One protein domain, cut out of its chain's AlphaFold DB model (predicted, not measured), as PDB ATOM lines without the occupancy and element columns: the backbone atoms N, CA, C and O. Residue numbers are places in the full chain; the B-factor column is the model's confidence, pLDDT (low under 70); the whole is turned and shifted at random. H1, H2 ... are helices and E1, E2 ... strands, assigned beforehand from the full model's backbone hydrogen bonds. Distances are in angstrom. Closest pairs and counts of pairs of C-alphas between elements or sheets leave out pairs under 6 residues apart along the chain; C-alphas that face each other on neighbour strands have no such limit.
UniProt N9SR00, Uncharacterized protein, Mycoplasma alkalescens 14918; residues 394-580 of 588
ATOM      1  N   SER A 394      -3.724   2.696 127.725       93.56
ATOM      2  CA  SER A 394      -5.020   2.293 128.286       93.56
ATOM      3  C   SER A 394      -5.528   0.927 127.803       93.56
ATOM      4  O   SER A 394      -6.495   0.413 128.362       93.56
ATOM      5  N   ASP A 395      -4.920   0.337 126.768       95.69
ATOM      6  CA  ASP A 395      -5.246  -1.022 126.323       95.69
ATOM      7  C   ASP A 395      -4.596  -2.100 127.212       95.69
ATOM      8  O   ASP A 395      -4.891  -3.287 127.064       95.69
ATOM      9  N   ILE A 396      -3.736  -1.705 128.154       95.06
ATOM     10  CA  ILE A 396      -3.042  -2.588 129.085       95.06
ATOM     11  C   ILE A 396      -3.803  -2.627 130.413       95.06
ATOM     12  O   ILE A 396      -4.041  -1.603 131.051       95.06
ATOM     13  N   LYS A 397      -4.168  -3.828 130.871       90.06
ATOM     14  CA  LYS A 397      -4.865  -4.018 132.151       90.06
ATOM     15  C   LYS A 397      -3.874  -4.468 133.227       90.06
ATOM     16  O   LYS A 397      -3.782  -5.657 133.512       90.06
ATOM     17  N   GLU A 398      -3.146  -3.534 133.839       78.19
ATOM     18  CA  GLU A 398      -2.070  -3.833 134.813       78.19
ATOM     19  C   GLU A 398      -2.492  -4.761 135.973       78.19
ATOM     20  O   GLU A 398      -1.696  -5.576 136.426       78.19
ATOM     21  N   ASN A 399      -3.757  -4.708 136.407       77.25
ATOM     22  CA  ASN A 399      -4.288  -5.525 137.511       77.25
ATOM     23  C   ASN A 399      -5.092  -6.760 137.046       77.25
ATOM     24  O   ASN A 399      -5.928  -7.271 137.791       77.25
ATOM     25  N   SER A 400      -4.895  -7.215 135.805       83.56
ATOM     26  CA  SER A 400      -5.581  -8.380 135.228       83.56
ATOM     27  C   SER A 400      -4.669  -9.605 135.178       83.56
ATOM     28  O   SER A 400      -3.481  -9.494 134.884       83.56
ATOM     29  N   ASN A 401      -5.253 -10.794 135.367       80.12
ATOM     30  CA  ASN A 401      -4.570 -12.071 135.114       80.12
ATOM     31  C   ASN A 401      -4.164 -12.229 133.637       80.12
ATOM     32  O   ASN A 401      -3.215 -12.947 133.337       80.12
ATOM     33  N   ASP A 402      -4.863 -11.539 132.732       87.88
ATOM     34  CA  ASP A 402      -4.462 -11.361 131.339       87.88
ATOM     35  C   ASP A 402      -4.257  -9.865 131.064       87.88
ATOM     36  O   ASP A 402      -5.171  -9.134 130.669       87.88
ATOM     37  N   LYS A 403      -3.038  -9.398 131.355       92.31
ATOM     38  CA  LYS A 403      -2.615  -8.000 131.196       92.31
ATOM     39  C   LYS A 403      -2.776  -7.493 129.758       92.31
ATOM     40  O   LYS A 403      -3.067  -6.313 129.558       92.31
ATOM     41  N   PHE A 404      -2.591  -8.374 128.772       96.06
ATOM     42  CA  PHE A 404      -2.552  -8.031 127.349       96.06
ATOM     43  C   PHE A 404      -3.790  -8.492 126.573       96.06
ATOM     44  O   PHE A 404      -3.807  -8.371 125.350       96.06
ATOM     45  N   GLU A 405      -4.837  -8.961 127.257       96.00
ATOM     46  CA  GLU A 405      -6.082  -9.468 126.662       96.00
ATOM     47  C   GLU A 405      -6.597  -8.562 125.537       96.00
ATOM     48  O   GLU A 405      -6.846  -8.998 124.415       96.00
ATOM     49  N   ARG A 406      -6.709  -7.259 125.814       96.25
ATOM     50  CA  ARG A 406      -7.266  -6.287 124.873       96.25
ATOM     51  C   ARG A 406      -6.362  -6.059 123.659       96.25
ATOM     52  O   ARG A 406      -6.866  -5.912 122.546       96.25
ATOM     53  N   ILE A 407      -5.044  -6.088 123.840       98.06
ATOM     54  CA  ILE A 407      -4.083  -6.019 122.731       98.06
ATOM     55  C   ILE A 407      -4.175  -7.291 121.888       98.06
ATOM     56  O   ILE A 407      -4.295  -7.210 120.669       98.06
ATOM     57  N   ASN A 408      -4.210  -8.460 122.526       98.25
ATOM     58  CA  ASN A 408      -4.336  -9.753 121.855       98.25
ATOM     59  C   ASN A 408      -5.635  -9.872 121.051       98.25
ATOM     60  O   ASN A 408      -5.616 -10.332 119.909       98.25
ATOM     61  N   LEU A 409      -6.752  -9.395 121.598       98.25
ATOM     62  CA  LEU A 409      -8.028  -9.310 120.890       98.25
ATOM     63  C   LEU A 409      -7.972  -8.327 119.710       98.25
ATOM     64  O   LEU A 409      -8.504  -8.632 118.646       98.25
ATOM     65  N   GLY A 410      -7.278  -7.192 119.845       98.31
ATOM     66  CA  GLY A 410      -7.050  -6.259 118.737       98.31
ATOM     67  C   GLY A 410      -6.165  -6.842 117.626       98.31
ATOM     68  O   GLY A 410      -6.492  -6.721 116.445       98.31
ATOM     69  N   LEU A 411      -5.082  -7.541 117.981       98.56
ATOM     70  CA  LEU A 411      -4.244  -8.273 117.022       98.56
ATOM     71  C   LEU A 411      -5.062  -9.352 116.305       98.56
ATOM     72  O   LEU A 411      -5.018  -9.456 115.081       98.56
ATOM     73  N   ARG A 412      -5.872 -10.114 117.047       97.94
ATOM     74  CA  ARG A 412      -6.771 -11.130 116.489       97.94
ATOM     75  C   ARG A 412      -7.812 -10.526 115.542       97.94
ATOM     76  O   ARG A 412      -8.036 -11.088 114.466       97.94
ATOM     77  N   MET A 413      -8.396  -9.382 115.909       98.00
ATOM     78  CA  MET A 413      -9.328  -8.619 115.073       98.00
ATOM     79  C   MET A 413      -8.714  -8.345 113.697       98.00
ATOM     80  O   MET A 413      -9.292  -8.721 112.680       98.00
ATOM     81  N   ALA A 414      -7.521  -7.751 113.678       97.69
ATOM     82  CA  ALA A 414      -6.851  -7.345 112.450       97.69
ATOM     83  C   ALA A 414      -6.284  -8.526 111.646       97.69
ATOM     84  O   ALA A 414      -6.339  -8.523 110.423       97.69
ATOM     85  N   TYR A 415      -5.724  -9.541 112.307       97.00
ATOM     86  CA  TYR A 415      -4.961 -10.594 111.630       97.00
ATOM     87  C   TYR A 415      -5.774 -11.791 111.165       97.00
ATOM     88  O   TYR A 415      -5.318 -12.481 110.247       97.00
ATOM     89  N   TYR A 416      -6.931 -12.058 111.774       95.44
ATOM     90  CA  TYR A 416      -7.677 -13.292 111.513       95.44
ATOM     91  C   TYR A 416      -9.192 -13.107 111.436       95.44
ATOM     92  O   TYR A 416      -9.831 -13.827 110.682       95.44
ATOM     93  N   VAL A 417      -9.784 -12.171 112.184       95.50
ATOM     94  CA  VAL A 417     -11.257 -12.071 112.269       95.50
ATOM     95  C   VAL A 417     -11.848 -11.147 111.207       95.50
ATOM     96  O   VAL A 417     -12.875 -11.469 110.620       95.50
ATOM     97  N   ARG A 418     -11.208  -9.998 110.961       95.56
ATOM     98  CA  ARG A 418     -11.655  -8.973 110.002       95.56
ATOM     99  C   ARG A 418     -10.644  -8.747 108.876       95.56
ATOM    100  O   ARG A 418     -10.692  -7.733 108.189       95.56
ATOM    101  N   ASN A 419      -9.707  -9.673 108.672       93.88
ATOM    102  CA  ASN A 419      -8.629  -9.510 107.687       93.88
ATOM    103  C   ASN A 419      -9.098  -9.624 106.217       93.88
ATOM    104  O   ASN A 419      -8.342  -9.345 105.286       93.88
ATOM    105  N   ASN A 420     -10.360  -9.998 105.990       93.81
ATOM    106  CA  ASN A 420     -11.017  -9.901 104.690       93.81
ATOM    107  C   ASN A 420     -11.475  -8.463 104.360       93.81
ATOM    108  O   ASN A 420     -11.787  -8.168 103.205       93.81
ATOM    109  N   GLU A 421     -11.460  -7.550 105.335       95.19
ATOM    110  CA  GLU A 421     -11.716  -6.123 105.143       95.19
ATOM    111  C   GLU A 421     -10.442  -5.390 104.710       95.19
ATOM    112  O   GLU A 421      -9.381  -5.536 105.318       95.19
ATOM    113  N   GLY A 422     -10.547  -4.532 103.689       92.75
ATOM    114  CA  GLY A 422      -9.390  -3.843 103.099       92.75
ATOM    115  C   GLY A 422      -8.563  -2.998 104.075       92.75
ATOM    116  O   GLY A 422      -7.377  -2.775 103.837       92.75
ATOM    117  N   ILE A 423      -9.158  -2.550 105.185       95.62
ATOM    118  CA  ILE A 423      -8.479  -1.765 106.224       95.62
ATOM    119  C   ILE A 423      -7.405  -2.574 106.968       95.62
ATOM    120  O   ILE A 423      -6.424  -2.003 107.437       95.62
ATOM    121  N   PHE A 424      -7.552  -3.901 107.017       96.75
ATOM    122  CA  PHE A 424      -6.648  -4.828 107.696       96.75
ATOM    123  C   PHE A 424      -5.843  -5.702 106.725       96.75
ATOM    124  O   PHE A 424      -5.352  -6.757 107.110       96.75
ATOM    125  N   GLN A 425      -5.676  -5.273 105.474       93.31
ATOM    126  CA  GLN A 425      -4.923  -6.025 104.457       93.31
ATOM    127  C   GLN A 425      -3.522  -5.466 104.191       93.31
ATOM    128  O   GLN A 425      -2.750  -6.058 103.434       93.31
ATOM    129  N   GLY A 426      -3.161  -4.330 104.795       89.88
ATOM    130  CA  GLY A 426      -1.910  -3.643 104.479       89.88
ATOM    131  C   GLY A 426      -1.801  -3.321 102.981       89.88
ATOM    132  O   GLY A 426      -2.800  -3.057 102.307       89.88
ATOM    133  N   SER A 427      -0.582  -3.357 102.444       84.19
ATOM    134  CA  SER A 427      -0.307  -2.929 101.063       84.19
ATOM    135  C   SER A 427      -0.568  -3.991  99.984       84.19
ATOM    136  O   SER A 427      -0.661  -3.630  98.814       84.19
ATOM    137  N   PHE A 428      -0.689  -5.279 100.336       83.38
ATOM    138  CA  PHE A 428      -0.802  -6.377  99.354       83.38
ATOM    139  C   PHE A 428      -2.243  -6.852  99.088       83.38
ATOM    140  O   PHE A 428      -2.464  -7.692  98.216       83.38
ATOM    141  N   GLY A 429      -3.237  -6.290  99.782       84.19
ATOM    142  CA  GLY A 429      -4.655  -6.538  99.502       84.19
ATOM    143  C   GLY A 429      -5.175  -7.905  99.968       84.19
ATOM    144  O   GLY A 429      -4.595  -8.571 100.817       84.19
ATOM    145  N   SER A 430      -6.317  -8.326  99.433       82.25
ATOM    146  CA  SER A 430      -7.146  -9.387 100.023       82.25
ATOM    147  C   SER A 430      -6.665 -10.824  99.815       82.25
ATOM    148  O   SER A 430      -7.295 -11.743 100.325       82.25
ATOM    149  N   GLY A 431      -5.600 -11.051  99.046       82.81
ATOM    150  CA  GLY A 431      -5.249 -12.399  98.596       82.81
ATOM    151  C   GLY A 431      -6.323 -13.012  97.681       82.81
ATOM    152  O   GLY A 431      -7.188 -12.308  97.150       82.81
ATOM    153  N   LEU A 432      -6.243 -14.329  97.468       82.44
ATOM    154  CA  LEU A 432      -7.085 -15.043  96.495       82.44
ATOM    155  C   LEU A 432      -8.421 -15.540  97.061       82.44
ATOM    156  O   LEU A 432      -9.377 -15.653  96.300       82.44
ATOM    157  N   ASN A 433      -8.487 -15.864  98.358       87.19
ATOM    158  CA  ASN A 433      -9.680 -16.438  99.000       87.19
ATOM    159  C   ASN A 433      -9.956 -15.781 100.369       87.19
ATOM    160  O   ASN A 433      -9.906 -16.463 101.399       87.19
ATOM    161  N   PRO A 434     -10.232 -14.464 100.391       89.19
ATOM    162  CA  PRO A 434     -10.281 -13.671 101.614       89.19
ATOM    163  C   PRO A 434     -11.250 -14.153 102.690       89.19
ATOM    164  O   PRO A 434     -10.948 -14.020 103.869       89.19
ATOM    165  N   ASP A 435     -12.390 -14.724 102.306       89.81
ATOM    166  CA  ASP A 435     -13.457 -15.056 103.258       89.81
ATOM    167  C   ASP A 435     -13.332 -16.455 103.884       89.81
ATOM    168  O   ASP A 435     -14.072 -16.778 104.811       89.81
ATOM    169  N   ILE A 436     -12.440 -17.312 103.368       87.25
ATOM    170  CA  ILE A 436     -12.347 -18.728 103.782       87.25
ATOM    171  C   ILE A 436     -10.922 -19.217 104.061       87.25
ATOM    172  O   ILE A 436     -10.757 -20.318 104.585       87.25
ATOM    173  N   ASN A 437      -9.900 -18.437 103.703       87.75
ATOM    174  CA  ASN A 437      -8.499 -18.767 103.943       87.75
ATOM    175  C   ASN A 437      -7.793 -17.593 104.625       87.75
ATOM    176  O   ASN A 437      -6.914 -16.946 104.054       87.75
ATOM    177  N   GLU A 438      -8.203 -17.305 105.861       88.25
ATOM    178  CA  GLU A 438      -7.731 -16.124 106.578       88.25
ATOM    179  C   GLU A 438      -6.206 -16.139 106.741       88.25
ATOM    180  O   GLU A 438      -5.584 -15.081 106.686       88.25
ATOM    181  N   GLY A 439      -5.582 -17.315 106.877       86.62
ATOM    182  CA  GLY A 439      -4.132 -17.475 107.016       86.62
ATOM    183  C   GLY A 439      -3.295 -16.998 105.822       86.62
ATOM    184  O   GLY A 439      -2.144 -16.615 106.028       86.62
ATOM    185  N   ASP A 440      -3.854 -16.962 104.607       88.38
ATOM    186  CA  ASP A 440      -3.152 -16.499 103.395       88.38
ATOM    187  C   ASP A 440      -3.528 -15.065 102.978       88.38
ATOM    188  O   ASP A 440      -2.970 -14.531 102.016       88.38
ATOM    189  N   ASN A 441      -4.431 -14.405 103.711       91.25
ATOM    190  CA  ASN A 441      -4.706 -12.983 103.505       91.25
ATOM    191  C   ASN A 441      -3.497 -12.143 103.921       91.25
ATOM    192  O   ASN A 441      -2.809 -12.462 104.901       91.25
ATOM    193  N   SER A 442      -3.272 -11.039 103.204       92.75
ATOM    194  CA  SER A 442      -2.325 -10.013 103.640       92.75
ATOM    195  C   SER A 442      -2.811  -9.341 104.926       92.75
ATOM    196  O   SER A 442      -3.980  -9.434 105.299       92.75
ATOM    197  N   TYR A 443      -1.895  -8.671 105.617       94.75
ATOM    198  CA  TYR A 443      -2.117  -8.065 106.920       94.75
ATOM    199  C   TYR A 443      -1.117  -6.921 107.170       94.75
ATOM    200  O   TYR A 443      -0.075  -6.869 106.512       94.75
ATOM    201  N   PRO A 444      -1.391  -6.013 108.126       95.62
ATOM    202  CA  PRO A 444      -0.423  -5.032 108.603       95.62
ATOM    203  C   PRO A 444       0.822  -5.710 109.184       95.62
ATOM    204  O   PRO A 444       0.749  -6.415 110.193       95.62
ATOM    205  N   THR A 445       1.981  -5.488 108.568       95.31
ATOM    206  CA  THR A 445       3.247  -6.120 108.980       95.31
ATOM    207  C   THR A 445       4.030  -5.307 110.008       95.31
ATOM    208  O   THR A 445       5.176  -5.643 110.317       95.31
ATOM    209  N   ARG A 446       3.446  -4.231 110.544       96.81
ATOM    210  CA  ARG A 446       4.110  -3.339 111.496       96.81
ATOM    211  C   ARG A 446       3.302  -3.143 112.770       96.81
ATOM    212  O   ARG A 446       2.072  -3.150 112.744       96.81
ATOM    213  N   LEU A 447       4.013  -2.927 113.871       97.69
ATOM    214  CA  LEU A 447       3.441  -2.705 115.194       97.69
ATOM    215  C   LEU A 447       4.135  -1.521 115.878       97.69
ATOM    216  O   LEU A 447       5.362  -1.482 115.956       97.69
ATOM    217  N   ASP A 448       3.364  -0.549 116.355       96.94
ATOM    218  CA  ASP A 448       3.867   0.670 116.989       96.94
ATOM    219  C   ASP A 448       3.345   0.798 118.429       96.94
ATOM    220  O   ASP A 448       2.164   1.041 118.677       96.94
ATOM    221  N   PHE A 449       4.262   0.647 119.382       97.12
ATOM    222  CA  PHE A 449       4.057   0.817 120.819       97.12
ATOM    223  C   PHE A 449       4.602   2.146 121.347       97.12
ATOM    224  O   PHE A 449       4.719   2.333 122.555       97.12
ATOM    225  N   SER A 450       4.902   3.118 120.480       93.88
ATOM    226  CA  SER A 450       5.291   4.463 120.926       93.88
ATOM    227  C   SER A 450       4.201   5.181 121.733       93.88
ATOM    228  O   SER A 450       4.500   6.160 122.407       93.88
ATOM    229  N   ARG A 451       2.957   4.684 121.708       92.12
ATOM    230  CA  ARG A 451       1.814   5.186 122.494       92.12
ATOM    231  C   ARG A 451       1.430   4.287 123.680       92.12
ATOM    232  O   ARG A 451       0.473   4.592 124.387       92.12
ATOM    233  N   ALA A 452       2.190   3.217 123.909       95.44
ATOM    234  CA  ALA A 452       2.032   2.287 125.025       95.44
ATOM    235  C   ALA A 452       3.391   2.067 125.731       95.44
ATOM    236  O   ALA A 452       4.012   1.009 125.561       95.44
ATOM    237  N   PRO A 453       3.910   3.082 126.458       95.06
ATOM    238  CA  PRO A 453       5.250   3.069 127.043       95.06
ATOM    239  C   PRO A 453       5.607   1.865 127.913       95.06
ATOM    240  O   PRO A 453       6.797   1.532 128.002       95.06
ATOM    241  N   SER A 454       4.623   1.213 128.535       93.62
ATOM    242  CA  SER A 454       4.854   0.049 129.397       93.62
ATOM    243  C   SER A 454       5.146  -1.240 128.627       93.62
ATOM    244  O   SER A 454       5.617  -2.214 129.218       93.62
ATOM    245  N   ILE A 455       4.924  -1.276 127.309       95.06
ATOM    246  CA  ILE A 455       5.259  -2.437 126.479       95.06
ATOM    247  C   ILE A 455       6.734  -2.372 126.105       95.06
ATOM    248  O   ILE A 455       7.162  -1.536 125.308       95.06
ATOM    249  N   LYS A 456       7.519  -3.284 126.682       94.06
ATOM    250  CA  LYS A 456       8.969  -3.364 126.461       94.06
ATOM    251  C   LYS A 456       9.419  -4.567 125.623       94.06
ATOM    252  O   LYS A 456      10.573  -4.627 125.207       94.06
ATOM    253  N   SER A 457       8.524  -5.512 125.348       95.19
ATOM    254  CA  SER A 457       8.781  -6.693 124.514       95.19
ATOM    255  C   SER A 457       7.483  -7.233 123.904       95.19
ATOM    256  O   SER A 457       6.411  -6.682 124.148       95.19
ATOM    257  N   LEU A 458       7.555  -8.320 123.123       97.00
ATOM    258  CA  LEU A 458       6.365  -9.030 122.621       97.00
ATOM    259  C   LEU A 458       5.914 -10.162 123.562       97.00
ATOM    260  O   LEU A 458       5.190 -11.078 123.154       97.00
ATOM    261  N   LYS A 459       6.355 -10.137 124.823       94.75
ATOM    262  CA  LYS A 459       5.960 -11.126 125.825       94.75
ATOM    263  C   LYS A 459       4.454 -11.085 126.065       94.75
ATOM    264  O   LYS A 459       3.882 -10.024 126.276       94.75
ATOM    265  N   GLY A 460       3.821 -12.258 126.052       94.19
ATOM    266  CA  GLY A 460       2.377 -12.397 126.268       94.19
ATOM    267  C   GLY A 460       1.503 -11.972 125.081       94.19
ATOM    268  O   GLY A 460       0.282 -12.091 125.171       94.19
ATOM    269  N   LEU A 461       2.098 -11.519 123.970       97.19
ATOM    270  CA  LEU A 461       1.364 -11.170 122.754       97.19
ATOM    271  C   LEU A 461       1.182 -12.379 121.825       97.19
ATOM    272  O   LEU A 461       2.079 -13.215 121.687       97.19
ATOM    273  N   ILE A 462       0.029 -12.467 121.164       97.12
ATOM    274  CA  ILE A 462      -0.382 -13.632 120.370       97.12
ATOM    275  C   ILE A 462      -0.410 -13.283 118.876       97.12
ATOM    276  O   ILE A 462      -1.239 -12.503 118.417       97.12
ATOM    277  N   PHE A 463       0.474 -13.921 118.102       97.12
ATOM    278  CA  PHE A 463       0.600 -13.715 116.648       97.12
ATOM    279  C   PHE A 463       0.116 -14.897 115.800       97.12
ATOM    280  O   PHE A 463       0.162 -14.834 114.575       97.12
ATOM    281  N   HIS A 464      -0.355 -15.979 116.415       96.25
ATOM    282  CA  HIS A 464      -0.920 -17.143 115.728       96.25
ATOM    283  C   HIS A 464      -2.436 -17.203 115.923       96.25
ATOM    284  O   HIS A 464      -2.978 -16.592 116.846       96.25
ATOM    285  N   ASP A 465      -3.131 -17.934 115.057       95.88
ATOM    286  CA  ASP A 465      -4.570 -18.111 115.203       95.88
ATOM    287  C   ASP A 465      -4.881 -19.171 116.269       95.88
ATOM    288  O   ASP A 465      -4.644 -20.365 116.090       95.88
ATOM    289  N   ILE A 466      -5.444 -18.720 117.388       94.56
ATOM    290  CA  ILE A 466      -5.841 -19.575 118.514       94.56
ATOM    291  C   ILE A 466      -7.121 -20.387 118.259       94.56
ATOM    292  O   ILE A 466      -7.455 -21.251 119.067       94.56
ATOM    293  N   ARG A 467      -7.858 -20.121 117.168       92.88
ATOM    294  CA  ARG A 467      -9.079 -20.864 116.798       92.88
ATOM    295  C   ARG A 467      -8.857 -21.794 115.610       92.88
ATOM    296  O   ARG A 467      -9.423 -22.883 115.589       92.88
ATOM    297  N   LYS A 468      -8.024 -21.398 114.641       91.69
ATOM    298  CA  LYS A 468      -7.694 -22.201 113.449       91.69
ATOM    299  C   LYS A 468      -6.188 -22.446 113.341       91.69
ATOM    300  O   LYS A 468      -5.471 -21.699 112.690       91.69
ATOM    301  N   GLN A 469      -5.704 -23.527 113.947       88.69
ATOM    302  CA  GLN A 469      -4.263 -23.821 114.048       88.69
ATOM    303  C   GLN A 469      -3.546 -24.044 112.702       88.69
ATOM    304  O   GLN A 469      -2.321 -23.992 112.645       88.69
ATOM    305  N   ASN A 470      -4.287 -24.304 111.621       89.50
ATOM    306  CA  ASN A 470      -3.738 -24.409 110.269       89.50
ATOM    307  C   ASN A 470      -3.389 -23.044 109.650       89.50
ATOM    308  O   ASN A 470      -2.654 -23.003 108.663       89.50
ATOM    309  N   ASN A 471      -3.892 -21.937 110.209       92.06
ATOM    310  CA  ASN A 471      -3.505 -20.601 109.777       92.06
ATOM    311  C   ASN A 471      -2.051 -20.318 110.169       92.06
ATOM    312  O   ASN A 471      -1.612 -20.582 111.289       92.06
ATOM    313  N   LYS A 472      -1.299 -19.738 109.231       91.31
ATOM    314  CA  LYS A 472       0.088 -19.333 109.461       91.31
ATOM    315  C   LYS A 472       0.144 -18.205 110.489       91.31
ATOM    316  O   LYS A 472      -0.642 -17.261 110.423       91.31
ATOM    317  N   SER A 473       1.125 -18.268 111.386       94.25
ATOM    318  CA  SER A 473       1.427 -17.167 112.301       94.25
ATOM    319  C   SER A 473       1.825 -15.903 111.540       94.25
ATOM    320  O   SER A 473       2.556 -15.970 110.550       94.25
ATOM    321  N   ARG A 474       1.411 -14.742 112.047       95.00
ATOM    322  CA  ARG A 474       1.817 -13.438 111.520       95.00
ATOM    323  C   ARG A 474       3.226 -13.081 111.967       95.00
ATOM    324  O   ARG A 474       3.641 -13.412 113.079       95.00
ATOM    325  N   LYS A 475       3.950 -12.404 111.081       95.69
ATOM    326  CA  LYS A 475       5.303 -11.904 111.324       95.69
ATOM    327  C   LYS A 475       5.336 -10.390 111.209       95.69
ATOM    328  O   LYS A 475       4.565  -9.797 110.458       95.69
ATOM    329  N   LEU A 476       6.257  -9.771 111.934       96.62
ATOM    330  CA  LEU A 476       6.473  -8.333 111.892       96.62
ATOM    331  C   LEU A 476       7.718  -8.006 111.074       96.62
ATOM    332  O   LEU A 476       8.794  -8.559 111.298       96.62
ATOM    333  N   LYS A 477       7.572  -7.062 110.150       95.69
ATOM    334  CA  LYS A 477       8.692  -6.392 109.493       95.69
ATOM    335  C   LYS A 477       9.197  -5.258 110.373       95.69
ATOM    336  O   LYS A 477      10.390  -5.174 110.622       95.69
ATOM    337  N   ASN A 478       8.315  -4.421 110.913       96.31
ATOM    338  CA  ASN A 478       8.746  -3.257 111.687       96.31
ATOM    339  C   ASN A 478       8.055  -3.226 113.044       96.31
ATOM    340  O   ASN A 478       6.846  -3.430 113.148       96.31
ATOM    341  N   LEU A 479       8.831  -2.953 114.082       97.81
ATOM    342  CA  LEU A 479       8.344  -2.832 115.448       97.81
ATOM    343  C   LEU A 479       8.904  -1.553 116.054       97.81
ATOM    344  O   LEU A 479      10.107  -1.320 115.977       97.81
ATOM    345  N   LYS A 480       8.059  -0.722 116.654       97.75
ATOM    346  CA  LYS A 480       8.496   0.514 117.302       97.75
ATOM    347  C   LYS A 480       8.160   0.486 118.784       97.75
ATOM    348  O   LYS A 480       7.005   0.296 119.142       97.75
ATOM    349  N   PHE A 481       9.156   0.707 119.634       98.00
ATOM    350  CA  PHE A 481       8.977   0.851 121.076       98.00
ATOM    351  C   PHE A 481       9.045   2.317 121.496       98.00
ATOM    352  O   PHE A 481       9.736   3.133 120.880       98.00
ATOM    353  N   PHE A 482       8.353   2.655 122.582       97.50
ATOM    354  CA  PHE A 482       8.561   3.936 123.241       97.50
ATOM    355  C   PHE A 482       9.904   3.955 123.983       97.50
ATOM    356  O   PHE A 482      10.194   3.077 124.800       97.50
ATOM    357  N   ASN A 483      10.686   4.998 123.738       97.69
ATOM    358  CA  ASN A 483      11.838   5.381 124.532       97.69
ATOM    359  C   ASN A 483      12.084   6.893 124.414       97.69
ATOM    360  O   ASN A 483      12.000   7.449 123.316       97.69
ATOM    361  N   ASP A 484      12.416   7.532 125.528       96.69
ATOM    362  CA  ASP A 484      12.779   8.949 125.642       96.69
ATOM    363  C   ASP A 484      14.154   9.143 126.315       96.69
ATOM    364  O   ASP A 484      14.549  10.266 126.626       96.69
ATOM    365  N   LYS A 485      14.893   8.050 126.555       96.31
ATOM    366  CA  LYS A 485      16.212   8.046 127.209       96.31
ATOM    367  C   LYS A 485      17.310   7.492 126.292       96.31
ATOM    368  O   LYS A 485      17.012   6.746 125.358       96.31
ATOM    369  N   PRO A 486      18.599   7.748 126.592       96.62
ATOM    370  CA  PRO A 486      19.703   7.140 125.847       96.62
ATOM    371  C   PRO A 486      19.772   5.611 125.956       96.62
ATOM    372  O   PRO A 486      20.286   4.948 125.060       96.62
ATOM    373  N   TYR A 487      19.257   5.028 127.040       97.25
ATOM    374  CA  TYR A 487      19.216   3.581 127.228       97.25
ATOM    375  C   TYR A 487      17.771   3.103 127.277       97.25
ATOM    376  O   TYR A 487      16.977   3.622 128.059       97.25
ATOM    377  N   PHE A 488      17.441   2.094 126.473       97.69
ATOM    378  CA  PHE A 488      16.141   1.440 126.544       97.69
ATOM    379  C   PHE A 488      16.108   0.520 127.766       97.69
ATOM    380  O   PHE A 488      16.871  -0.447 127.854       97.69
ATOM    381  N   GLN A 489      15.263   0.867 128.736       96.38
ATOM    382  CA  GLN A 489      15.189   0.161 130.010       96.38
ATOM    383  C   GLN A 489      14.329  -1.104 129.911       96.38
ATOM    384  O   GLN A 489      13.191  -1.053 129.444       96.38
ATOM    385  N   LEU A 490      14.874  -2.218 130.402       95.56
ATOM    386  CA  LEU A 490      14.270  -3.550 130.425       95.56
ATOM    387  C   LEU A 490      14.436  -4.209 131.802       95.56
ATOM    388  O   LEU A 490      15.347  -3.892 132.569       95.56
ATOM    389  N   LYS A 491      13.579  -5.177 132.109       94.31
ATOM    390  CA  LYS A 491      13.851  -6.259 133.062       94.31
ATOM    391  C   LYS A 491      14.303  -7.489 132.284       94.31
ATOM    392  O   LYS A 491      13.861  -7.717 131.160       94.31
ATOM    393  N   THR A 492      15.129  -8.339 132.884       92.94
ATOM    394  CA  THR A 492      15.517  -9.620 132.264       92.94
ATOM    395  C   THR A 492      14.300 -10.469 131.874       92.94
ATOM    396  O   THR A 492      14.275 -11.079 130.805       92.94
ATOM    397  N   ALA A 493      13.245 -10.425 132.693       92.69
ATOM    398  CA  ALA A 493      11.983 -11.113 132.458       92.69
ATOM    399  C   ALA A 493      11.177 -10.574 131.263       92.69
ATOM    400  O   ALA A 493      10.283 -11.282 130.803       92.69
ATOM    401  N   ASP A 494      11.457  -9.366 130.760       93.69
ATOM    402  CA  ASP A 494      10.795  -8.834 129.562       93.69
ATOM    403  C   ASP A 494      11.269  -9.575 128.307       93.69
ATOM    404  O   ASP A 494      10.497  -9.787 127.373       93.69
ATOM    405  N   LEU A 495      12.533 -10.001 128.292       94.31
ATOM    406  CA  LEU A 495      13.135 -10.742 127.184       94.31
ATOM    407  C   LEU A 495      12.854 -12.242 127.269       94.31
ATOM    408  O   LEU A 495      12.810 -12.923 126.240       94.31
ATOM    409  N   ASP A 496      12.647 -12.768 128.476       89.50
ATOM    410  CA  ASP A 496      12.226 -14.151 128.644       89.50
ATOM    411  C   ASP A 496      10.791 -14.327 128.136       89.50
ATOM    412  O   ASP A 496       9.864 -13.657 128.589       89.50
ATOM    413  N   GLN A 497      10.619 -15.211 127.148       83.81
ATOM    414  CA  GLN A 497       9.397 -15.308 126.339       83.81
ATOM    415  C   GLN A 497       9.056 -14.009 125.575       83.81
ATOM    416  O   GLN A 497       7.894 -13.776 125.259       83.81
ATOM    417  N   GLY A 498      10.053 -13.177 125.246       88.44
ATOM    418  CA  GLY A 498       9.884 -11.904 124.527       88.44
ATOM    419  C   GLY A 498       9.522 -12.020 123.039       88.44
ATOM    420  O   GLY A 498       9.131 -11.023 122.445       88.44
ATOM    421  N   GLN A 499       9.615 -13.218 122.450       95.19
ATOM    422  CA  GLN A 499       9.186 -13.612 121.093       95.19
ATOM    423  C   GLN A 499       9.740 -12.828 119.882       95.19
ATOM    424  O   GLN A 499       9.344 -13.140 118.760       95.19
ATOM    425  N   LEU A 500      10.649 -11.864 120.031       96.88
ATOM    426  CA  LEU A 500      11.277 -11.127 118.923       96.88
ATOM    427  C   LEU A 500      11.957 -12.068 117.916       96.88
ATOM    428  O   LEU A 500      11.774 -11.923 116.711       96.88
ATOM    429  N   ASP A 501      12.673 -13.076 118.411       93.88
ATOM    430  CA  ASP A 501      13.343 -14.121 117.623       93.88
ATOM    431  C   ASP A 501      12.385 -14.996 116.805       93.88
ATOM    432  O   ASP A 501      12.776 -15.595 115.803       93.88
ATOM    433  N   LYS A 502      11.115 -15.048 117.211       93.88
ATOM    434  CA  LYS A 502      10.075 -15.838 116.553       93.88
ATOM    435  C   LYS A 502       9.155 -14.994 115.693       93.88
ATOM    436  O   LYS A 502       8.681 -15.496 114.684       93.88
ATOM    437  N   VAL A 503       8.832 -13.770 116.087       97.06
ATOM    438  CA  VAL A 503       7.781 -12.962 115.449       97.06
ATOM    439  C   VAL A 503       8.353 -12.031 114.388       97.06
ATOM    440  O   VAL A 503       7.674 -11.773 113.397       97.06
ATOM    441  N   MET A 504       9.591 -11.562 114.531       97.56
ATOM    442  CA  MET A 504      10.202 -10.734 113.495       97.56
ATOM    443  C   MET A 504      10.472 -11.569 112.230       97.56
ATOM    444  O   MET A 504      10.868 -12.733 112.299       97.56
ATOM    445  N   ALA A 505      10.253 -10.975 111.060       95.19
ATOM    446  CA  ALA A 505      10.465 -11.577 109.744       95.19
ATOM    447  C   ALA A 505      11.967 -11.618 109.385       95.19
ATOM    448  O   ALA A 505      12.453 -10.861 108.540       95.19
ATOM    449  N   LEU A 506      12.737 -12.435 110.103       92.44
ATOM    450  CA  LEU A 506      14.192 -12.526 109.957       92.44
ATOM    451  C   LEU A 506      14.587 -13.173 108.619       92.44
ATOM    452  O   LEU A 506      14.037 -14.198 108.232       92.44
ATOM    453  N   GLY A 507      15.574 -12.591 107.931       82.88
ATOM    454  CA  GLY A 507      16.148 -13.163 106.704       82.88
ATOM    455  C   GLY A 507      15.294 -13.017 105.439       82.88
ATOM    456  O   GLY A 507      15.690 -13.509 104.385       82.88
ATOM    457  N   GLU A 508      14.154 -12.330 105.506       85.00
ATOM    458  CA  GLU A 508      13.319 -12.087 104.331       85.00
ATOM    459  C   GLU A 508      13.870 -10.920 103.482       85.00
ATOM    460  O   GLU A 508      14.000  -9.804 103.997       85.00
ATOM    461  N   PRO A 509      14.176 -11.135 102.186       72.50
ATOM    462  CA  PRO A 509      14.870 -10.152 101.347       72.50
ATOM    463  C   PRO A 509      13.974  -9.008 100.849       72.50
ATOM    464  O   PRO A 509      14.485  -7.980 100.400       72.50
ATOM    465  N   GLU A 510      12.652  -9.174 100.898       75.12
ATOM    466  CA  GLU A 510      11.707  -8.214 100.328       75.12
ATOM    467  C   GLU A 510      11.558  -6.954 101.200       75.12
ATOM    468  O   GLU A 510      11.352  -7.081 102.415       75.12
ATOM    469  N   PRO A 511      11.625  -5.743 100.600       77.56
ATOM    470  CA  PRO A 511      11.283  -4.496 101.275       77.56
ATOM    471  C   PRO A 511       9.838  -4.497 101.821       77.56
ATOM    472  O   PRO A 511       8.951  -5.060 101.183       77.56
ATOM    473  N   PRO A 512       9.561  -3.802 102.942       85.06
ATOM    474  CA  PRO A 512      10.513  -3.066 103.770       85.06
ATOM    475  C   PRO A 512      11.448  -4.006 104.537       85.06
ATOM    476  O   PRO A 512      11.102  -5.145 104.833       85.06
ATOM    477  N   ARG A 513      12.653  -3.528 104.862       89.81
ATOM    478  CA  ARG A 513      13.584  -4.308 105.686       89.81
ATOM    479  C   ARG A 513      13.004  -4.512 107.079       89.81
ATOM    480  O   ARG A 513      12.375  -3.604 107.626       89.81
ATOM    481  N   THR A 514      13.289  -5.676 107.650       95.62
ATOM    482  CA  THR A 514      12.927  -5.976 109.030       95.62
ATOM    483  C   THR A 514      13.749  -5.106 109.982       95.62
ATOM    484  O   THR A 514      14.979  -5.106 109.894       95.62
ATOM    485  N   GLU A 515      13.103  -4.346 110.863       95.94
ATOM    486  CA  GLU A 515      13.782  -3.417 111.772       95.94
ATOM    487  C   GLU A 515      13.007  -3.190 113.080       95.94
ATOM    488  O   GLU A 515      11.785  -3.353 113.143       95.94
ATOM    489  N   ILE A 516      13.726  -2.773 114.124       97.69
ATOM    490  CA  ILE A 516      13.140  -2.288 115.377       97.69
ATOM    491  C   ILE A 516      13.508  -0.811 115.536       97.69
ATOM    492  O   ILE A 516      14.645  -0.424 115.300       97.69
ATOM    493  N   GLN A 517      12.552   0.027 115.917       97.31
ATOM    494  CA  GLN A 517      12.739   1.466 116.092       97.31
ATOM    495  C   GLN A 517      12.387   1.890 117.517       97.31
ATOM    496  O   GLN A 517      11.587   1.248 118.197       97.31
ATOM    497  N   PHE A 518      12.934   3.025 117.939       98.00
ATOM    498  CA  PHE A 518      12.573   3.692 119.187       98.00
ATOM    499  C   PHE A 518      11.933   5.052 118.890       98.00
ATOM    500  O   PHE A 518      12.237   5.675 117.870       98.00
ATOM    501  N   SER A 519      11.030   5.529 119.752       95.31
ATOM    502  CA  SER A 519      10.336   6.811 119.536       95.31
ATOM    503  C   SER A 519      11.258   8.032 119.523       95.31
ATOM    504  O   SER A 519      10.949   8.985 118.817       95.31
ATOM    505  N   ASN A 520      12.393   7.988 120.227       95.94
ATOM    506  CA  ASN A 520      13.456   9.002 120.173       95.94
ATOM    507  C   ASN A 520      14.508   8.738 119.072       95.94
ATOM    508  O   ASN A 520      15.581   9.339 119.056       95.94
ATOM    509  N   GLY A 521      14.227   7.829 118.134       94.00
ATOM    510  CA  GLY A 521      15.086   7.571 116.984       94.00
ATOM    511  C   GLY A 521      16.482   7.080 117.373       94.00
ATOM    512  O   GLY A 521      16.628   6.056 118.034       94.00
ATOM    513  N   GLN A 522      17.512   7.797 116.917       94.12
ATOM    514  CA  GLN A 522      18.923   7.421 117.087       94.12
ATOM    515  C   GLN A 522      19.510   7.828 118.448       94.12
ATOM    516  O   GLN A 522      20.677   7.556 118.716       94.12
ATOM    517  N   GLU A 523      18.726   8.478 119.314       97.12
ATOM    518  CA  GLU A 523      19.171   8.828 120.668       97.12
ATOM    519  C   GLU A 523      19.312   7.597 121.569       97.12
ATOM    520  O   GLU A 523      20.094   7.617 122.519       97.12
ATOM    521  N   THR A 524      18.599   6.507 121.264       97.81
ATOM    522  CA  THR A 524      18.800   5.229 121.951       97.81
ATOM    523  C   THR A 524      20.128   4.613 121.519       97.81
ATOM    524  O   THR A 524      20.289   4.204 120.372       97.81
ATOM    525  N   ILE A 525      21.075   4.499 122.447       96.25
ATOM    526  CA  ILE A 525      22.430   4.000 122.189       96.25
ATOM    527  C   ILE A 525      22.698   2.607 122.768       96.25
ATOM    528  O   ILE A 525      23.669   1.969 122.357       96.25
ATOM    529  N   GLY A 526      21.874   2.125 123.701       97.19
ATOM    530  CA  GLY A 526      22.079   0.839 124.371       97.19
ATOM    531  C   GLY A 526      20.895   0.392 125.226       97.19
ATOM    532  O   GLY A 526      19.823   0.997 125.196       97.19
ATOM    533  N   ILE A 527      21.103  -0.668 126.005       97.94
ATOM    534  CA  ILE A 527      20.099  -1.270 126.898       97.94
ATOM    535  C   ILE A 527      20.462  -1.005 128.363       97.94
ATOM    536  O   ILE A 527      21.635  -1.064 128.722       97.94
ATOM    537  N   LYS A 528      19.474  -0.755 129.228       96.94
ATOM    538  CA  LYS A 528      19.644  -0.712 130.693       96.94
ATOM    539  C   LYS A 528      18.780  -1.797 131.328       96.94
ATOM    540  O   LYS A 528      17.564  -1.764 131.186       96.94
ATOM    541  N   PHE A 529      19.384  -2.744 132.038       96.50
ATOM    542  CA  PHE A 529      18.639  -3.674 132.882       96.50
ATOM    543  C   PHE A 529      18.357  -3.042 134.242       96.50
ATOM    544  O   PHE A 529      19.238  -2.450 134.863       96.50
ATOM    545  N   SER A 530      17.111  -3.167 134.693       93.56
ATOM    546  CA  SER A 530      16.637  -2.661 135.989       93.56
ATOM    547  C   SER A 530      16.687  -3.711 137.105       93.56
ATOM    548  O   SER A 530      16.465  -3.385 138.267       93.56
ATOM    549  N   ASP A 531      17.011  -4.962 136.776       93.62
ATOM    550  CA  ASP A 531      17.145  -6.082 137.703       93.62
ATOM    551  C   ASP A 531      18.506  -6.790 137.562       93.62
ATOM    552  O   ASP A 531      19.337  -6.447 136.723       93.62
ATOM    553  N   SER A 532      18.781  -7.747 138.454       94.44
ATOM    554  CA  SER A 532      20.090  -8.417 138.574       94.44
ATOM    555  C   SER A 532      20.082  -9.899 138.182       94.44
ATOM    556  O   SER A 532      21.077 -10.593 138.392       94.44
ATOM    557  N   ASN A 533      18.966 -10.401 137.649       95.44
ATOM    558  CA  ASN A 533      18.820 -11.811 137.281       95.44
ATOM    559  C   ASN A 533      19.641 -12.144 136.027       95.44
ATOM    560  O   ASN A 533      19.878 -11.288 135.184       95.44
ATOM    561  N   THR A 534      20.057 -13.399 135.873       95.94
ATOM    562  CA  THR A 534      20.668 -13.884 134.624       95.94
ATOM    563  C   THR A 534      19.615 -14.107 133.538       95.94
ATOM    564  O   THR A 534      18.468 -14.438 133.834       95.94
ATOM    565  N   LEU A 535      20.017 -14.001 132.273       96.06
ATOM    566  CA  LEU A 535      19.159 -14.237 131.112       96.06
ATOM    567  C   LEU A 535      19.092 -15.730 130.755       96.06
ATOM    568  O   LEU A 535      20.103 -16.434 130.771       96.06
ATOM    569  N   SER A 536      17.903 -16.207 130.378       95.81
ATOM    570  CA  SER A 536      17.722 -17.523 129.754       95.81
ATOM    571  C   SER A 536      18.284 -17.540 128.322       95.81
ATOM    572  O   SER A 536      18.536 -16.491 127.725       95.81
ATOM    573  N   THR A 537      18.427 -18.723 127.713       93.88
ATOM    574  CA  THR A 537      18.794 -18.836 126.286       93.88
ATOM    575  C   THR A 537      17.792 -18.115 125.379       93.88
ATOM    576  O   THR A 537      18.194 -17.438 124.435       93.88
ATOM    577  N   SER A 538      16.493 -18.205 125.691       94.31
ATOM    578  CA  SER A 538      15.451 -17.473 124.960       94.31
ATOM    579  C   SER A 538      15.645 -15.965 125.101       94.31
ATOM    580  O   SER A 538      15.563 -15.244 124.109       94.31
ATOM    581  N   ALA A 539      15.928 -15.484 126.312       96.38
ATOM    582  CA  ALA A 539      16.126 -14.066 126.576       96.38
ATOM    583  C   ALA A 539      17.374 -13.512 125.866       96.38
ATOM    584  O   ALA A 539      17.322 -12.421 125.303       96.38
ATOM    585  N   LEU A 540      18.464 -14.284 125.809       96.81
ATOM    586  CA  LEU A 540      19.674 -13.932 125.056       96.81
ATOM    587  C   LEU A 540      19.417 -13.842 123.545       96.81
ATOM    588  O   LEU A 540      19.861 -12.888 122.911       96.81
ATOM    589  N   SER A 541      18.660 -14.781 122.968       96.50
ATOM    590  CA  SER A 541      18.280 -14.716 121.548       96.50
ATOM    591  C   SER A 541      17.414 -13.488 121.242       96.50
ATOM    592  O   SER A 541      17.643 -12.793 120.255       96.50
ATOM    593  N   ASN A 542      16.471 -13.167 122.130       97.75
ATOM    594  CA  ASN A 542      15.636 -11.972 122.013       97.75
ATOM    595  C   ASN A 542      16.455 -10.675 122.124       97.75
ATOM    596  O   ASN A 542      16.217  -9.741 121.359       97.75
ATOM    597  N   LEU A 543      17.440 -10.625 123.028       97.69
ATOM    598  CA  LEU A 543      18.360  -9.494 123.167       97.69
ATOM    599  C   LEU A 543      19.196  -9.270 121.900       97.69
ATOM    600  O   LEU A 543      19.343  -8.133 121.453       97.69
ATOM    601  N   ASP A 544      19.734 -10.344 121.317       96.62
ATOM    602  CA  ASP A 544      20.535 -10.257 120.095       96.62
ATOM    603  C   ASP A 544      19.705  -9.758 118.905       96.62
ATOM    604  O   ASP A 544      20.141  -8.857 118.186       96.62
ATOM    605  N   VAL A 545      18.469 -10.248 118.754       97.44
ATOM    606  CA  VAL A 545      17.526  -9.757 117.737       97.44
ATOM    607  C   VAL A 545      17.172  -8.289 117.976       97.44
ATOM    608  O   VAL A 545      17.196  -7.501 117.029       97.44
ATOM    609  N   LEU A 546      16.899  -7.894 119.226       97.69
ATOM    610  CA  LEU A 546      16.601  -6.506 119.584       97.69
ATOM    611  C   LEU A 546      17.735  -5.561 119.175       97.69
ATOM    612  O   LEU A 546      17.488  -4.555 118.510       97.69
ATOM    613  N   ILE A 547      18.975  -5.885 119.543       97.25
ATOM    614  CA  ILE A 547      20.150  -5.059 119.234       97.25
ATOM    615  C   ILE A 547      20.433  -5.054 117.729       97.25
ATOM    616  O   ILE A 547      20.654  -3.993 117.150       97.25
ATOM    617  N   THR A 548      20.370  -6.216 117.077       96.19
ATOM    618  CA  THR A 548      20.667  -6.346 115.643       96.19
ATOM    619  C   THR A 548      19.673  -5.565 114.789       96.19
ATOM    620  O   THR A 548      20.077  -4.815 113.898       96.19
ATOM    621  N   LEU A 549      18.371  -5.700 115.063       96.69
ATOM    622  CA  LEU A 549      17.333  -5.040 114.270       96.69
ATOM    623  C   LEU A 549      17.174  -3.556 114.603       96.69
ATOM    624  O   LEU A 549      16.759  -2.799 113.725       96.69
ATOM    625  N   SER A 550      17.502  -3.134 115.829       96.81
ATOM    626  CA  SER A 550      17.489  -1.712 116.205       96.81
ATOM    627  C   SER A 550      18.775  -0.965 115.860       96.81
ATOM    628  O   SER A 550      18.777   0.264 115.838       96.81
ATOM    629  N   LYS A 551      19.851  -1.693 115.526       95.62
ATOM    630  CA  LYS A 551      21.170  -1.154 115.153       95.62
ATOM    631  C   LYS A 551      21.807  -0.278 116.236       95.62
ATOM    632  O   LYS A 551      22.710   0.504 115.941       95.62
ATOM    633  N   ILE A 552      21.365  -0.416 117.483       96.00
ATOM    634  CA  ILE A 552      22.018   0.216 118.629       96.00
ATOM    635  C   ILE A 552      23.333  -0.501 118.942       96.00
ATOM    636  O   ILE A 552      23.578  -1.630 118.512       96.00
ATOM    637  N   SER A 553      24.206   0.153 119.704       94.19
ATOM    638  CA  SER A 553      25.467  -0.470 120.099       94.19
ATOM    639  C   SER A 553      25.241  -1.604 121.106       94.19
ATOM    640  O   SER A 553      24.260  -1.612 121.849       94.19
ATOM    641  N   ARG A 554      26.189  -2.543 121.198       96.75
ATOM    642  CA  ARG A 554      26.190  -3.637 122.190       96.75
ATOM    643  C   ARG A 554      26.483  -3.167 123.631       96.75
ATOM    644  O   ARG A 554      27.000  -3.944 124.430       96.75
ATOM    645  N   LYS A 555      26.175  -1.906 123.959       97.62
ATOM    646  CA  LYS A 555      26.336  -1.309 125.291       97.62
ATOM    647  C   LYS A 555      25.172  -1.697 126.192       97.62
ATOM    648  O   LYS A 555      24.010  -1.477 125.838       97.62
ATOM    649  N   ILE A 556      25.491  -2.223 127.369       97.81
ATOM    650  CA  ILE A 556      24.519  -2.614 128.386       97.81
ATOM    651  C   ILE A 556      24.881  -1.981 129.729       97.81
ATOM    652  O   ILE A 556      26.021  -2.059 130.185       97.81
ATOM    653  N   GLN A 557      23.894  -1.375 130.380       97.38
ATOM    654  CA  GLN A 557      23.959  -0.959 131.775       97.38
ATOM    655  C   GLN A 557      23.252  -1.980 132.663       97.38
ATOM    656  O   GLN A 557      22.160  -2.437 132.330       97.38
ATOM    657  N   ILE A 558      23.860  -2.316 133.797       96.69
ATOM    658  CA  ILE A 558      23.291  -3.216 134.810       96.69
ATOM    659  C   ILE A 558      23.406  -2.601 136.216       96.69
ATOM    660  O   ILE A 558      24.251  -1.725 136.431       96.69
ATOM    661  N   PRO A 559      22.622  -3.068 137.203       94.50
ATOM    662  CA  PRO A 559      22.802  -2.668 138.597       94.50
ATOM    663  C   PRO A 559      24.186  -3.072 139.140       94.50
ATOM    664  O   PRO A 559      24.696  -4.143 138.809       94.50
ATOM    665  N   LYS A 560      24.783  -2.252 140.021       90.00
ATOM    666  CA  LYS A 560      26.129  -2.477 140.614       90.00
ATOM    667  C   LYS A 560      26.350  -3.854 141.259       90.00
ATOM    668  O   LYS A 560      27.482  -4.301 141.373       90.00
ATOM    669  N   ASN A 561      25.297  -4.518 141.718       88.69
ATOM    670  CA  ASN A 561      25.356  -5.817 142.391       88.69
ATOM    671  C   ASN A 561      25.047  -7.014 141.469       88.69
ATOM    672  O   ASN A 561      25.049  -8.156 141.932       88.69
ATOM    673  N   ALA A 562      24.821  -6.794 140.172       94.75
ATOM    674  CA  ALA A 562      24.432  -7.828 139.213       94.75
ATOM    675  C   ALA A 562      25.633  -8.613 138.634       94.75
ATOM    676  O   ALA A 562      25.752  -8.786 137.421       94.75
ATOM    677  N   ASN A 563      26.534  -9.111 139.491       95.06
ATOM    678  CA  ASN A 563      27.798  -9.747 139.077       95.06
ATOM    679  C   ASN A 563      27.607 -10.943 138.124       95.06
ATOM    680  O   ASN A 563      28.327 -11.068 137.139       95.06
ATOM    681  N   ALA A 564      26.623 -11.810 138.385       96.75
ATOM    682  CA  ALA A 564      26.366 -12.976 137.537       96.75
ATOM    683  C   ALA A 564      25.880 -12.575 136.133       96.75
ATOM    684  O   ALA A 564      26.360 -13.105 135.132       96.75
ATOM    685  N   LEU A 565      24.971 -11.597 136.058       96.69
ATOM    686  CA  LEU A 565      24.495 -11.034 134.795       96.69
ATOM    687  C   LEU A 565      25.634 -10.336 134.037       96.69
ATOM    688  O   LEU A 565      25.751 -10.499 132.824       96.69
ATOM    689  N   LYS A 566      26.511  -9.612 134.745       97.44
ATOM    690  CA  LYS A 566      27.696  -8.956 134.172       97.44
ATOM    691  C   LYS A 566      28.591  -9.936 133.427       97.44
ATOM    692  O   LYS A 566      28.899  -9.716 132.258       97.44
ATOM    693  N   GLU A 567      29.002 -11.005 134.106       97.75
ATOM    694  CA  GLU A 567      29.886 -12.018 133.530       97.75
ATOM    695  C   GLU A 567      29.201 -12.755 132.376       97.75
ATOM    696  O   GLU A 567      29.807 -12.949 131.323       97.75
ATOM    697  N   GLN A 568      27.909 -13.079 132.514       98.06
ATOM    698  CA  GLN A 568      27.132 -13.678 131.429       98.06
ATOM    699  C   GLN A 568      27.133 -12.790 130.177       98.06
ATOM    700  O   GLN A 568      27.474 -13.259 129.097       98.06
ATOM    701  N   LEU A 569      26.789 -11.509 130.302       97.69
ATOM    702  CA  LEU A 569      26.709 -10.592 129.164       97.69
ATOM    703  C   LEU A 569      28.083 -10.332 128.523       97.69
ATOM    704  O   LEU A 569      28.195 -10.316 127.297       97.69
ATOM    705  N   LYS A 570      29.151 -10.205 129.319       97.56
ATOM    706  CA  LYS A 570      30.519 -10.090 128.786       97.56
ATOM    707  C   LYS A 570      30.924 -11.314 127.966       97.56
ATOM    708  O   LYS A 570      31.479 -11.156 126.882       97.56
ATOM    709  N   ASN A 571      30.585 -12.517 128.431       97.38
ATOM    710  CA  ASN A 571      30.857 -13.760 127.703       97.38
ATOM    711  C   ASN A 571      30.109 -13.846 126.359       97.38
ATOM    712  O   ASN A 571      30.577 -14.519 125.445       97.38
ATOM    713  N   TYR A 572      28.986 -13.136 126.214       96.12
ATOM    714  CA  TYR A 572      28.241 -13.001 124.953       96.12
ATOM    715  C   TYR A 572      28.702 -11.805 124.090       96.12
ATOM    716  O   TYR A 572      28.128 -11.535 123.031       96.12
ATOM    717  N   GLY A 573      29.765 -11.104 124.501       96.38
ATOM    718  CA  GLY A 573      30.391 -10.031 123.728       96.38
ATOM    719  C   GLY A 573      29.692  -8.673 123.841       96.38
ATOM    720  O   GLY A 573      29.746  -7.889 122.890       96.38
ATOM    721  N   TYR A 574      29.014  -8.402 124.959       97.44
ATOM    722  CA  TYR A 574      28.444  -7.086 125.261       97.44
ATOM    723  C   TYR A 574      29.423  -6.203 126.053       97.44
ATOM    724  O   TYR A 574      30.206  -6.695 126.869       97.44
ATOM    725  N   ASP A 575      29.348  -4.887 125.837       97.25
ATOM    726  CA  ASP A 575      30.075  -3.874 126.611       97.25
ATOM    727  C   ASP A 575      29.239  -3.479 127.835       97.25
ATOM    728  O   ASP A 575      28.227  -2.787 127.711       97.25
ATOM    729  N   VAL A 576      29.618  -3.988 129.010       97.19
ATOM    730  CA  VAL A 576      28.798  -3.916 130.227       97.19
ATOM    731  C   VAL A 576      29.358  -2.896 131.213       97.19
ATOM    732  O   VAL A 576      30.476  -3.047 131.713       97.19
ATOM    733  N   THR A 577      28.533  -1.911 131.568       95.69
ATOM    734  CA  THR A 577      28.814  -0.900 132.595       95.69
ATOM    735  C   THR A 577      27.837  -1.020 133.762       95.69
ATOM    736  O   THR A 577      26.705  -1.475 133.608       95.69
ATOM    737  N   GLU A 578      28.279  -0.637 134.957       93.19
ATOM    738  CA  GLU A 578      27.444  -0.645 136.161       93.19
ATOM    739  C   GLU A 578      26.859   0.745 136.417       93.19
ATOM    740  O   GLU A 578      27.552   1.751 136.265       93.19
ATOM    741  N   THR A 579      25.605   0.806 136.863       86.00
ATOM    742  CA  THR A 579      24.941   2.051 137.268       86.00
ATOM    743  C   THR A 579      24.361   1.950 138.680       86.00
ATOM    744  O   THR A 579      23.975   0.875 139.144       86.00
ATOM    745  N   SER A 580      24.361   3.080 139.394       68.25
ATOM    746  CA  SER A 580      23.762   3.238 140.729       68.25
ATOM    747  C   SER A 580      22.294   3.671 140.706       68.25
ATOM    748  O   SER A 580      21.664   3.654 141.756       68.25
TER     749      SER A 580
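AT A GLANCE: This is residues 394 to 580 of the 588 residues of an uncharacterized protein of Mycoplasma alkalescens 14918 (UniProt N9SR00). With little regular structure, the chain winds in stacked turns with parallel strands in two sheets, E1-E2-E4 and E3-E5-E6-E7, loop 418-445 at one end, H5 at the other. Of 187 printed residues, five named helices and seven strands hold 74; the class is mixed. It is compact, radius of gyration of the C-alphas 17.8 A, spans 56 by 39 by 29 A.

IN THESE COORDINATES: H1 is residues 405-417 from C-alpha (-6.082, -9.468, 126.662), E1 446-449, E2 478-481, E3 487-490, H2 492-495, H3 500-503, E4 515-518, E5 526-529, H4 537-550, E6 555-559, H5 563-571, and E7 575-579, ending at (24.941, 2.051, 137.268).

HOW THE PARTS SIT: N 449 of E1 and O 480 of E2 are within hydrogen-bond range, 2.8 A. E5-H4-E6 and E6-H5-E7 are strand-helix-strand units with right-handed crossovers. H4 touches H2 with residues 538-543 alone, C-alphas 495 and 539 closest, 4.5 A. H4 and H5 have every O i to N i+4 pair within range, H1 8 of 9.

THE WHOLE: Links H1-E1, E1-E2 and H3-E4 are long. The pLDDT is under 70 at 580.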